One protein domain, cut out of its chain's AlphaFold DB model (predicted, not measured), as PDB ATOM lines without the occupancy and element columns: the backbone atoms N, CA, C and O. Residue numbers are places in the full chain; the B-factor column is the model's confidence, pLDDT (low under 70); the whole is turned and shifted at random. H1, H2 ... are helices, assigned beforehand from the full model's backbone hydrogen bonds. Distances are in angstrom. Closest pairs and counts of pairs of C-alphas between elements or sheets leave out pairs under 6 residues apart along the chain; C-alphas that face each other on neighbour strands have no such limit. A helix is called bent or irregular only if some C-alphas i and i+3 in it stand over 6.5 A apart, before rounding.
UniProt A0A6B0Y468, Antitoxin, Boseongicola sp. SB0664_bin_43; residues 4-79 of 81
ATOM      1  N   GLU A   4       7.996  13.647  45.826       76.69
ATOM      2  CA  GLU A   4       6.842  13.388  46.694       76.69
ATOM      3  C   GLU A   4       5.497  13.471  45.968       76.69
ATOM      4  O   GLU A   4       4.619  12.641  46.208       76.69
ATOM      5  N   GLU A   5       5.315  14.419  45.045       71.56
ATOM      6  CA  GLU A   5       4.097  14.500  44.225       71.56
ATOM      7  C   GLU A   5       3.933  13.265  43.338       71.56
ATOM      8  O   GLU A   5       2.833  12.717  43.230       71.56
ATOM      9  N   HIS A   6       5.029  12.789  42.741       72.75
ATOM     10  CA  HIS A   6       5.023  11.575  41.930       72.75
ATOM     11  C   HIS A   6       4.713  10.330  42.777       72.75
ATOM     12  O   HIS A   6       3.993   9.438  42.326       72.75
ATOM     13  N   GLN A   7       5.196  10.285  44.022       74.94
ATOM     14  CA  GLN A   7       4.941   9.185  44.953       74.94
ATOM     15  C   GLN A   7       3.479   9.155  45.426       74.94
ATOM     16  O   GLN A   7       2.872   8.084  45.461       74.94
ATOM     17  N   LYS A   8       2.874  10.321  45.687       72.81
ATOM     18  CA  LYS A   8       1.435  10.447  45.981       72.81
ATOM     19  C   LYS A   8       0.573  10.025  44.790       72.81
ATOM     20  O   LYS A   8      -0.352   9.237  44.957       72.81
ATOM     21  N   LEU A   9       0.912  10.475  43.581       72.69
ATOM     22  CA  LEU A   9       0.245  10.038  42.346       72.69
ATOM     23  C   LEU A   9       0.355   8.525  42.146       72.69
ATOM     24  O   LEU A   9      -0.632   7.872  41.832       72.69
ATOM     25  N   LYS A  10       1.528   7.942  42.399       74.81
ATOM     26  CA  LYS A  10       1.732   6.492  42.341       74.81
ATOM     27  C   LYS A  10       0.847   5.727  43.317       74.81
ATOM     28  O   LYS A  10       0.285   4.704  42.932       74.81
ATOM     29  N   ALA A  11       0.716   6.223  44.544       72.81
ATOM     30  CA  ALA A  11      -0.141   5.616  45.552       72.81
ATOM     31  C   ALA A  11      -1.621   5.671  45.141       72.81
ATOM     32  O   ALA A  11      -2.299   4.650  45.182       72.81
ATOM     33  N   ILE A  12      -2.103   6.826  44.670       68.75
ATOM     34  CA  ILE A  12      -3.498   6.985  44.231       68.75
ATOM     35  C   ILE A  12      -3.794   6.097  43.011       68.75
ATOM     36  O   ILE A  12      -4.813   5.411  42.997       68.75
ATOM     37  N   ALA A  13      -2.882   6.029  42.035       66.19
ATOM     38  CA  ALA A  13      -3.031   5.172  40.858       66.19
ATOM     39  C   ALA A  13      -3.162   3.696  41.257       66.19
ATOM     40  O   ALA A  13      -4.066   3.001  40.800       66.19
ATOM     41  N   ALA A  14      -2.282   3.235  42.153       68.19
ATOM     42  CA  ALA A  14      -2.279   1.863  42.642       68.19
ATOM     43  C   ALA A  14      -3.569   1.517  43.402       68.19
ATOM     44  O   ALA A  14      -4.128   0.445  43.183       68.19
ATOM     45  N   LEU A  15      -4.073   2.437  44.233       66.31
ATOM     46  CA  LEU A  15      -5.341   2.276  44.955       66.31
ATOM     47  C   LEU A  15      -6.548   2.175  44.011       66.31
ATOM     48  O   LEU A  15      -7.503   1.468  44.311       66.31
ATOM     49  N   GLN A  16      -6.499   2.852  42.862       65.75
ATOM     50  CA  GLN A  16      -7.547   2.814  41.839       65.75
ATOM     51  C   GLN A  16      -7.363   1.670  40.825       65.75
ATOM     52  O   GLN A  16      -8.145   1.556  39.883       65.75
ATOM     53  N   GLY A  17      -6.319   0.842  40.970       73.06
ATOM     54  CA  GLY A  17      -5.966  -0.200  39.998       73.06
ATOM     55  C   GLY A  17      -5.520   0.349  38.635       73.06
ATOM     56  O   GLY A  17      -5.449  -0.389  37.653       73.06
ATOM     57  N   GLN A  18      -5.216   1.645  38.552       69.06
ATOM     58  CA  GLN A  18      -4.837   2.328  37.322       69.06
ATOM     59  C   GLN A  18      -3.319   2.508  37.238       69.06
ATOM     60  O   GLN A  18      -2.594   2.593  38.228       69.06
ATOM     61  N   ARG A  19      -2.795   2.601  36.014       74.31
ATOM     62  CA  ARG A  19      -1.399   3.008  35.803       74.31
ATOM     63  C   ARG A  19      -1.273   4.513  36.042       74.31
ATOM     64  O   ARG A  19      -2.110   5.268  35.560       74.31
ATOM     65  N   ILE A  20      -0.171   4.964  36.656       73.50
ATOM     66  CA  ILE A  20       0.138   6.402  36.852       73.50
ATOM     67  C   ILE A  20      -0.074   7.202  35.570       73.50
ATOM     68  O   ILE A  20      -0.653   8.276  35.609       73.50
ATOM     69  N   LYS A  21       0.370   6.671  34.425       70.75
ATOM     70  CA  LYS A  21       0.208   7.338  33.128       70.75
ATOM     71  C   LYS A  21      -1.260   7.618  32.799       70.75
ATOM     72  O   LYS A  21      -1.550   8.710  32.337       70.75
ATOM     73  N   ALA A  22      -2.157   6.669  33.070       65.06
ATOM     74  CA  ALA A  22      -3.593   6.829  32.850       65.06
ATOM     75  C   ALA A  22      -4.192   7.852  33.823       65.06
ATOM     76  O   ALA A  22      -4.933   8.728  33.401       65.06
ATOM     77  N   GLN A  23      -3.796   7.817  35.097       63.56
ATOM     78  CA  GLN A  23      -4.263   8.794  36.083       63.56
ATOM     79  C   GLN A  23      -3.767  10.215  35.773       63.56
ATOM     80  O   GLN A  23      -4.520  11.177  35.898       63.56
ATOM     81  N   VAL A  24      -2.507  10.363  35.354       69.12
ATOM     82  CA  VAL A  24      -1.948  11.653  34.931       69.12
ATOM     83  C   VAL A  24      -2.659  12.145  33.677       69.12
ATOM     84  O   VAL A  24      -3.025  13.315  33.654       69.12
ATOM     85  N   LEU A  25      -2.907  11.279  32.683       64.44
ATOM     86  CA  LEU A  25      -3.687  11.628  31.488       64.44
ATOM     87  C   LEU A  25      -5.093  12.112  31.859       64.44
ATOM     88  O   LEU A  25      -5.458  13.219  31.487       64.44
ATOM     89  N   ASN A  26      -5.841  11.334  32.646       63.56
ATOM     90  CA  ASN A  26      -7.203  11.677  33.071       63.56
ATOM     91  C   ASN A  26      -7.232  12.990  33.869       63.56
ATOM     92  O   ASN A  26      -8.138  13.800  33.733       63.56
ATOM     93  N   ARG A  27      -6.206  13.244  34.688       65.31
ATOM     94  CA  ARG A  27      -6.097  14.488  35.459       65.31
ATOM     95  C   ARG A  27      -5.714  15.699  34.602       65.31
ATOM     96  O   ARG A  27      -6.062  16.814  34.971       65.31
ATOM     97  N   THR A  28      -4.970  15.510  33.510       60.62
ATOM     98  CA  THR A  28      -4.477  16.616  32.660       60.62
ATOM     99  C   THR A  28      -5.384  16.934  31.481       60.62
ATOM    100  O   THR A  28      -5.445  18.088  31.074       60.62
ATOM    101  N   LEU A  29      -6.086  15.942  30.938       59.06
ATOM    102  CA  LEU A  29      -6.999  16.106  29.804       59.06
ATOM    103  C   LEU A  29      -8.459  16.340  30.240       59.06
ATOM    104  O   LEU A  29      -9.300  16.609  29.387       59.06
ATOM    105  N   GLY A  30      -8.753  16.271  31.545       61.56
ATOM    106  CA  GLY A  30     -10.116  16.280  32.087       61.56
ATOM    107  C   GLY A  30     -10.824  14.934  31.890       61.56
ATOM    108  O   GLY A  30     -10.173  13.928  31.596       61.56
ATOM    109  N   GLU A  31     -12.158  14.905  32.025       58.72
ATOM    110  CA  GLU A  31     -12.984  13.782  31.547       58.72
ATOM    111  C   GLU A  31     -12.926  13.727  30.012       58.72
ATOM    112  O   GLU A  31     -13.834  14.147  29.299       58.72
ATOM    113  N   GLY A  32     -11.803  13.241  29.483       55.59
ATOM    114  CA  GLY A  32     -11.745  12.745  28.119       55.59
ATOM    115  C   GLY A  32     -12.725  11.580  27.953       55.59
ATOM    116  O   GLY A  32     -13.130  10.969  28.949       55.59
ATOM    117  N   PRO A  33     -13.118  11.248  26.714       56.72
ATOM    118  CA  PRO A  33     -14.049  10.155  26.472       56.72
ATOM    119  C   PRO A  33     -13.570   8.884  27.181       56.72
ATOM    120  O   PRO A  33     -12.398   8.519  27.091       56.72
ATOM    121  N   ALA A  34     -14.458   8.227  27.930       60.91
ATOM    122  CA  ALA A  34     -14.131   6.996  28.635       60.91
ATOM    123  C   ALA A  34     -13.860   5.880  27.611       60.91
ATOM    124  O   ALA A  34     -14.780   5.242  27.115       60.91
ATOM    125  N   LEU A  35     -12.584   5.646  27.293       60.78
ATOM    126  CA  LEU A  35     -12.145   4.656  26.294       60.78
ATOM    127  C   LEU A  35     -12.093   3.214  26.842       60.78
ATOM    128  O   LEU A  35     -11.528   2.317  26.216       60.78
ATOM    129  N   ALA A  36     -12.597   2.977  28.055       57.00
ATOM    130  CA  ALA A  36     -12.550   1.662  28.684       57.00
ATOM    131  C   ALA A  36     -13.650   0.760  28.104       57.00
ATOM    132  O   ALA A  36     -14.831   1.003  28.324       57.00
ATOM    133  N   GLY A  37     -13.254  -0.299  27.392       62.38
ATOM    134  CA  GLY A  37     -14.181  -1.284  26.820       62.38
ATOM    135  C   GLY A  37     -14.734  -0.934  25.433       62.38
ATOM    136  O   GLY A  37     -15.487  -1.730  24.884       62.38
ATOM    137  N   THR A  38     -14.337   0.201  24.851       62.31
ATOM    138  CA  THR A  38     -14.695   0.591  23.479       62.31
ATOM    139  C   THR A  38     -13.786  -0.094  22.464       62.31
ATOM    140  O   THR A  38     -12.574  -0.194  22.686       62.31
ATOM    141  N   ASN A  39     -14.336  -0.530  21.330       78.31
ATOM    142  CA  ASN A  39     -13.504  -1.006  20.223       78.31
ATOM    143  C   ASN A  39     -12.744   0.163  19.558       78.31
ATOM    144  O   ASN A  39     -13.031   1.335  19.806       78.31
ATOM    145  N   GLU A  40     -11.757  -0.145  18.714       72.12
ATOM    146  CA  GLU A  40     -10.895   0.869  18.085       72.12
ATOM    147  C   GLU A  40     -11.683   1.933  17.305       72.12
ATOM    148  O   GLU A  40     -11.366   3.120  17.383       72.12
ATOM    149  N   HIS A  41     -12.740   1.529  16.598       73.44
ATOM    150  CA  HIS A  41     -13.573   2.447  15.827       73.44
ATOM    151  C   HIS A  41     -14.351   3.408  16.734       73.44
ATOM    152  O   HIS A  41     -14.372   4.612  16.489       73.44
ATOM    153  N   GLU A  42     -14.930   2.900  17.820       72.06
ATOM    154  CA  GLU A  42     -15.624   3.719  18.820       72.06
ATOM    155  C   GLU A  42     -14.672   4.700  19.516       72.06
ATOM    156  O   GLU A  42     -15.004   5.876  19.673       72.06
ATOM    157  N   ALA A  43     -13.463   4.254  19.867       75.31
ATOM    158  CA  ALA A  43     -12.437   5.112  20.456       75.31
ATOM    159  C   ALA A  43     -11.985   6.222  19.488       75.31
ATOM    160  O   ALA A  43     -11.766   7.367  19.900       75.31
ATOM    161  N   PHE A  44     -11.872   5.899  18.196       76.25
ATOM    162  CA  PHE A  44     -11.554   6.869  17.152       76.25
ATOM    163  C   PHE A  44     -12.667   7.912  16.993       76.25
ATOM    164  O   PHE A  44     -12.381   9.110  17.011       76.25
ATOM    165  N   CYS A  45     -13.927   7.480  16.902       76.44
ATOM    166  CA  CYS A  45     -15.078   8.377  16.800       76.44
ATOM    167  C   CYS A  45     -15.177   9.307  18.017       76.44
ATOM    168  O   CYS A  45     -15.264  10.520  17.853       76.44
ATOM    169  N   ALA A  46     -15.036   8.767  19.230       78.50
ATOM    170  CA  ALA A  46     -15.057   9.566  20.452       78.50
ATOM    171  C   ALA A  46     -13.916  10.601  20.503       78.50
ATOM    172  O   ALA A  46     -14.107  11.730  20.955       78.50
ATOM    173  N   SER A  47     -12.732  10.245  19.992       79.00
ATOM    174  CA  SER A  47     -11.605  11.178  19.869       79.00
ATOM    175  C   SER A  47     -11.887  12.284  18.848       79.00
ATOM    176  O   SER A  47     -11.570  13.448  19.095       79.00
ATOM    177  N   ALA A  48     -12.497  11.944  17.708       81.12
ATOM    178  CA  ALA A  48     -12.883  12.916  16.690       81.12
ATOM    179  C   ALA A  48     -13.940  13.901  17.218       81.12
ATOM    180  O   ALA A  48     -13.799  15.109  17.017       81.12
ATOM    181  N   ASP A  49     -14.939  13.403  17.949       83.19
ATOM    182  CA  ASP A  49     -15.981  14.223  18.570       83.19
ATOM    183  C   ASP A  49     -15.407  15.162  19.634       83.19
ATOM    184  O   ASP A  49     -15.701  16.359  19.626       83.19
ATOM    185  N   PHE A  50     -14.516  14.658  20.492       83.19
ATOM    186  CA  PHE A  50     -13.825  15.467  21.498       83.19
ATOM    187  C   PHE A  50     -13.010  16.613  20.872       83.19
ATOM    188  O   PHE A  50     -12.973  17.723  21.403       83.19
ATOM    189  N   LEU A  51     -12.376  16.375  19.718       87.81
ATOM    190  CA  LEU A  51     -11.546  17.370  19.030       87.81
ATOM    191  C   LEU A  51     -12.337  18.324  18.124       87.81
ATOM    192  O   LEU A  51     -11.807  19.375  17.745       87.81
ATOM    193  N   LYS A  52     -13.592  18.005  17.789       87.62
ATOM    194  CA  LYS A  52     -14.429  18.784  16.864       87.62
ATOM    195  C   LYS A  52     -14.494  20.282  17.199       87.62
ATOM    196  O   LYS A  52     -14.237  21.075  16.288       87.62
ATOM    197  N   PRO A  53     -14.714  20.716  18.460       89.38
ATOM    198  CA  PRO A  53     -14.745  22.142  18.785       89.38
ATOM    199  C   PRO A  53     -13.425  22.850  18.450       89.38
ATOM    200  O   PRO A  53     -13.422  23.967  17.932       89.38
ATOM    201  N   ARG A  54     -12.282  22.191  18.689       87.75
ATOM    202  CA  ARG A  54     -10.957  22.766  18.421       87.75
ATOM    203  C   ARG A  54     -10.659  22.850  16.925       87.75
ATOM    204  O   ARG A  54     -10.043  23.818  16.482       87.75
ATOM    205  N   ILE A  55     -11.128  21.876  16.146       90.62
ATOM    206  CA  ILE A  55     -11.042  21.891  14.678       90.62
ATOM    207  C   ILE A  55     -11.843  23.068  14.112       90.62
ATOM    208  O   ILE A  55     -11.354  23.790  13.244       90.62
ATOM    209  N   GLU A  56     -13.059  23.290  14.608       95.94
ATOM    210  CA  GLU A  56     -13.908  24.399  14.170       95.94
ATOM    211  C   GLU A  56     -13.305  25.765  14.523       95.94
ATOM    212  O   GLU A  56     -13.286  26.655  13.676       95.94
ATOM    213  N   GLN A  57     -12.740  25.916  15.723       93.00
ATOM    214  CA  GLN A  57     -11.985  27.115  16.111       93.00
ATOM    215  C   GLN A  57     -10.801  27.372  15.172       93.00
ATOM    216  O   GLN A  57     -10.642  28.479  14.660       93.00
ATOM    217  N   ALA A  58      -9.997  26.345  14.880       92.75
ATOM    218  CA  ALA A  58      -8.857  26.477  13.975       92.75
ATOM    219  C   ALA A  58      -9.284  26.897  12.558       92.75
ATOM    220  O   ALA A  58      -8.644  27.754  11.955       92.75
ATOM    221  N   ARG A  59     -10.403  26.359  12.046       95.94
ATOM    222  CA  ARG A  59     -10.987  26.770  10.753       95.94
ATOM    223  C   ARG A  59     -11.408  28.241  10.728       95.94
ATOM    224  O   ARG A  59     -11.360  28.858   9.669       95.94
ATOM    225  N   ARG A  60     -11.801  28.800  11.875       97.44
ATOM    226  CA  ARG A  60     -12.131  30.225  12.049       97.44
ATOM    227  C   ARG A  60     -10.919  31.098  12.393       97.44
ATOM    228  O   ARG A  60     -11.101  32.267  12.704       97.44
ATOM    229  N   TRP A  61      -9.701  30.551  12.344       94.62
ATOM    230  CA  TRP A  61      -8.469  31.230  12.769       94.62
ATOM    231  C   TRP A  61      -8.433  31.630  14.254       94.62
ATOM    232  O   TRP A  61      -7.619  32.455  14.665       94.62
ATOM    233  N   GLU A  62      -9.242  30.983  15.095       95.75
ATOM    234  CA  GLU A  62      -9.216  31.137  16.555       95.75
ATOM    235  C   GLU A  62      -8.081  30.282  17.151       95.75
ATOM    236  O   GLU A  62      -8.264  29.216  17.761       95.75
ATOM    237  N   LEU A  63      -6.854  30.735  16.899       89.06
ATOM    238  CA  LEU A  63      -5.626  30.102  17.365       89.06
ATOM    239  C   LEU A  63      -5.229  30.632  18.745       89.06
ATOM    240  O   LEU A  63      -5.535  31.765  19.111       89.06
ATOM    241  N   SER A  64      -4.524  29.802  19.517       88.38
ATOM    242  CA  SER A  64      -3.939  30.281  20.770       88.38
ATOM    243  C   SER A  64      -2.776  31.214  20.453       88.38
ATOM    244  O   SER A  64      -1.909  30.864  19.652       88.38
ATOM    245  N   SER A  65      -2.746  32.378  21.096       92.44
ATOM    246  CA  SER A  65      -1.618  33.310  21.047       92.44
ATOM    247  C   SER A  65      -0.483  32.916  21.996       92.44
ATOM    248  O   SER A  65       0.589  33.520  21.958       92.44
ATOM    249  N   MET A  66      -0.698  31.914  22.854       92.88
ATOM    250  CA  MET A  66       0.296  31.491  23.829       92.88
ATOM    251  C   MET A  66       1.457  30.769  23.159       92.88
ATOM    252  O   MET A  66       1.269  29.809  22.406       92.88
ATOM    253  N   SER A  67       2.679  31.154  23.519       95.31
ATOM    254  CA  SER A  67       3.842  30.355  23.161       95.31
ATOM    255  C   SER A  67       3.875  29.059  23.977       95.31
ATOM    256  O   SER A  67       3.336  28.959  25.082       95.31
ATOM    257  N   ALA A  68       4.613  28.060  23.491       90.62
ATOM    258  CA  ALA A  68       4.849  26.840  24.261       90.62
ATOM    259  C   ALA A  68       5.538  27.116  25.616       90.62
ATOM    260  O   ALA A  68       5.385  26.337  26.558       90.62
ATOM    261  N   ALA A  69       6.310  28.203  25.728       93.62
ATOM    262  CA  ALA A  69       6.926  28.606  26.988       93.62
ATOM    263  C   ALA A  69       5.883  29.139  27.981       93.62
ATOM    264  O   ALA A  69       5.934  28.762  29.154       93.62
ATOM    265  N   ASP A  70       4.927  29.939  27.502       92.62
ATOM    266  CA  ASP A  70       3.820  30.470  28.304       92.62
ATOM    267  C   ASP A  70       2.920  29.345  28.803       92.62
ATOM    268  O   ASP A  70       2.677  29.258  30.002       92.62
ATOM    269  N   ILE A  71       2.554  28.407  27.921       90.81
ATOM    270  CA  ILE A  71       1.759  27.222  28.277       90.81
ATOM    271  C   ILE A  71       2.442  26.434  29.400       90.81
ATOM    272  O   ILE A  71       1.823  26.075  30.398       90.81
ATOM    273  N   ARG A  72       3.751  26.178  29.271       89.69
ATOM    274  CA  ARG A  72       4.508  25.452  30.300       89.69
ATOM    275  C   ARG A  72       4.604  26.223  31.615       89.69
ATOM    276  O   ARG A  72       4.681  25.589  32.664       89.69
ATOM    277  N   ARG A  73       4.705  27.554  31.569       91.31
ATOM    278  CA  ARG A  73       4.762  28.403  32.766       91.31
ATOM    279  C   ARG A  73       3.422  28.372  33.491       91.31
ATOM    280  O   ARG A  73       3.406  27.997  34.657       91.31
ATOM    281  N   GLU A  74       2.335  28.639  32.780       87.44
ATOM    282  CA  GLU A  74       0.983  28.643  33.339       87.44
ATOM    283  C   GLU A  74       0.604  27.273  33.919       87.44
ATOM    284  O   GLU A  74       0.169  27.180  35.062       87.44
ATOM    285  N   ALA A  75       0.885  26.180  33.201       84.31
ATOM    286  CA  ALA A  75       0.622  24.829  33.701       84.31
ATOM    287  C   ALA A  75       1.375  24.511  35.007       84.31
ATOM    288  O   ALA A  75       0.908  23.712  35.814       84.31
ATOM    289  N   ARG A  76       2.549  25.116  35.237       84.38
ATOM    290  CA  ARG A  76       3.276  24.974  36.508       84.38
ATOM    291  C   ARG A  76       2.679  25.834  37.617       84.38
ATOM    292  O   ARG A  76       2.711  25.406  38.764       84.38
ATOM    293  N   GLU A  77       2.160  27.013  37.288       84.06
ATOM    294  CA  GLU A  77       1.490  27.902  38.242       84.06
ATOM    295  C   GLU A  77       0.176  27.295  38.739       84.06
ATOM    296  O   GLU A  77      -0.049  27.275  39.943       84.06
ATOM    297  N   GLN A  78      -0.625  26.689  37.857       74.81
ATOM    298  CA  GLN A  78      -1.881  26.019  38.232       74.81
ATOM    299  C   GLN A  78      -1.690  24.793  39.145       74.81
ATOM    300  O   GLN A  78      -2.625  24.358  39.813       74.81
ATOM    301  N   VAL A  79      -0.490  24.204  39.166       72.81
ATOM    302  CA  VAL A  79      -0.150  23.035  39.999       72.81
ATOM    303  C   VAL A  79       0.507  23.454  41.324       72.81
ATOM    304  O   VAL A  79       0.722  22.611  42.194       72.81
TER     305      VAL A  79
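AT A GLANCE: This is residues 4 to 79 of the 81 residues of the protein "Antitoxin" of Boseongicola sp. SB0664_bin_43 (UniProt A0A6B0Y468). The long, kinked helix H3 makes one side of a flat, open frame with a hollow middle; H1 and H2 make a corner on the other side, and H4 lies along a further side, with no helix touching it. The printed part has 76 residues with four named helices in the order H1, H2, H3, H4, and no named strand: all helix. It is loose, with a radius of gyration of the C-alphas of 16.0 A, spanning 44 by 37 by 13 A.

HOW THE PARTS SIT: H3, residues 40 to 59, has a kink of 47 degrees near residue 53 and is irregular, C-alphas 50 and 53 being 7.3 A apart. It is apart from H2, residues 20 to 29. H1, residues 4 to 15, touches H2 with residues 9 to 14 alone, about perpendicular at 77 degrees; the closest C-alphas, of Ala 13 and Ile 20, are 5.3 A apart. H4, residues 68 to 77, is apart from H1, H2 and H3. O i to N i+4 pairs are all within hydrogen-bond range in H1, H2 and H4, and 14 of 16 in H3.

IN THESE COORDINATES: H3 measures 26.9 A from C-alpha 40 at (-10.895, 0.869, 18.085) to C-alpha 59; H1 measures 16.6 A from C-alpha 4 at (6.842, 13.388, 46.694) to C-alpha 15. H2 measures 14.0 A, and H4 14.4 A, ending with C-alpha 77 at (1.490, 27.902, 38.242).

THE WHOLE: The C-alphas farthest apart, of Leu 15 and Arg 60, are 43.7 A apart. The printed part has no cut, and no link is long. The pLDDT is under 70 at residues 12 to 16, 18 and 22 to 38.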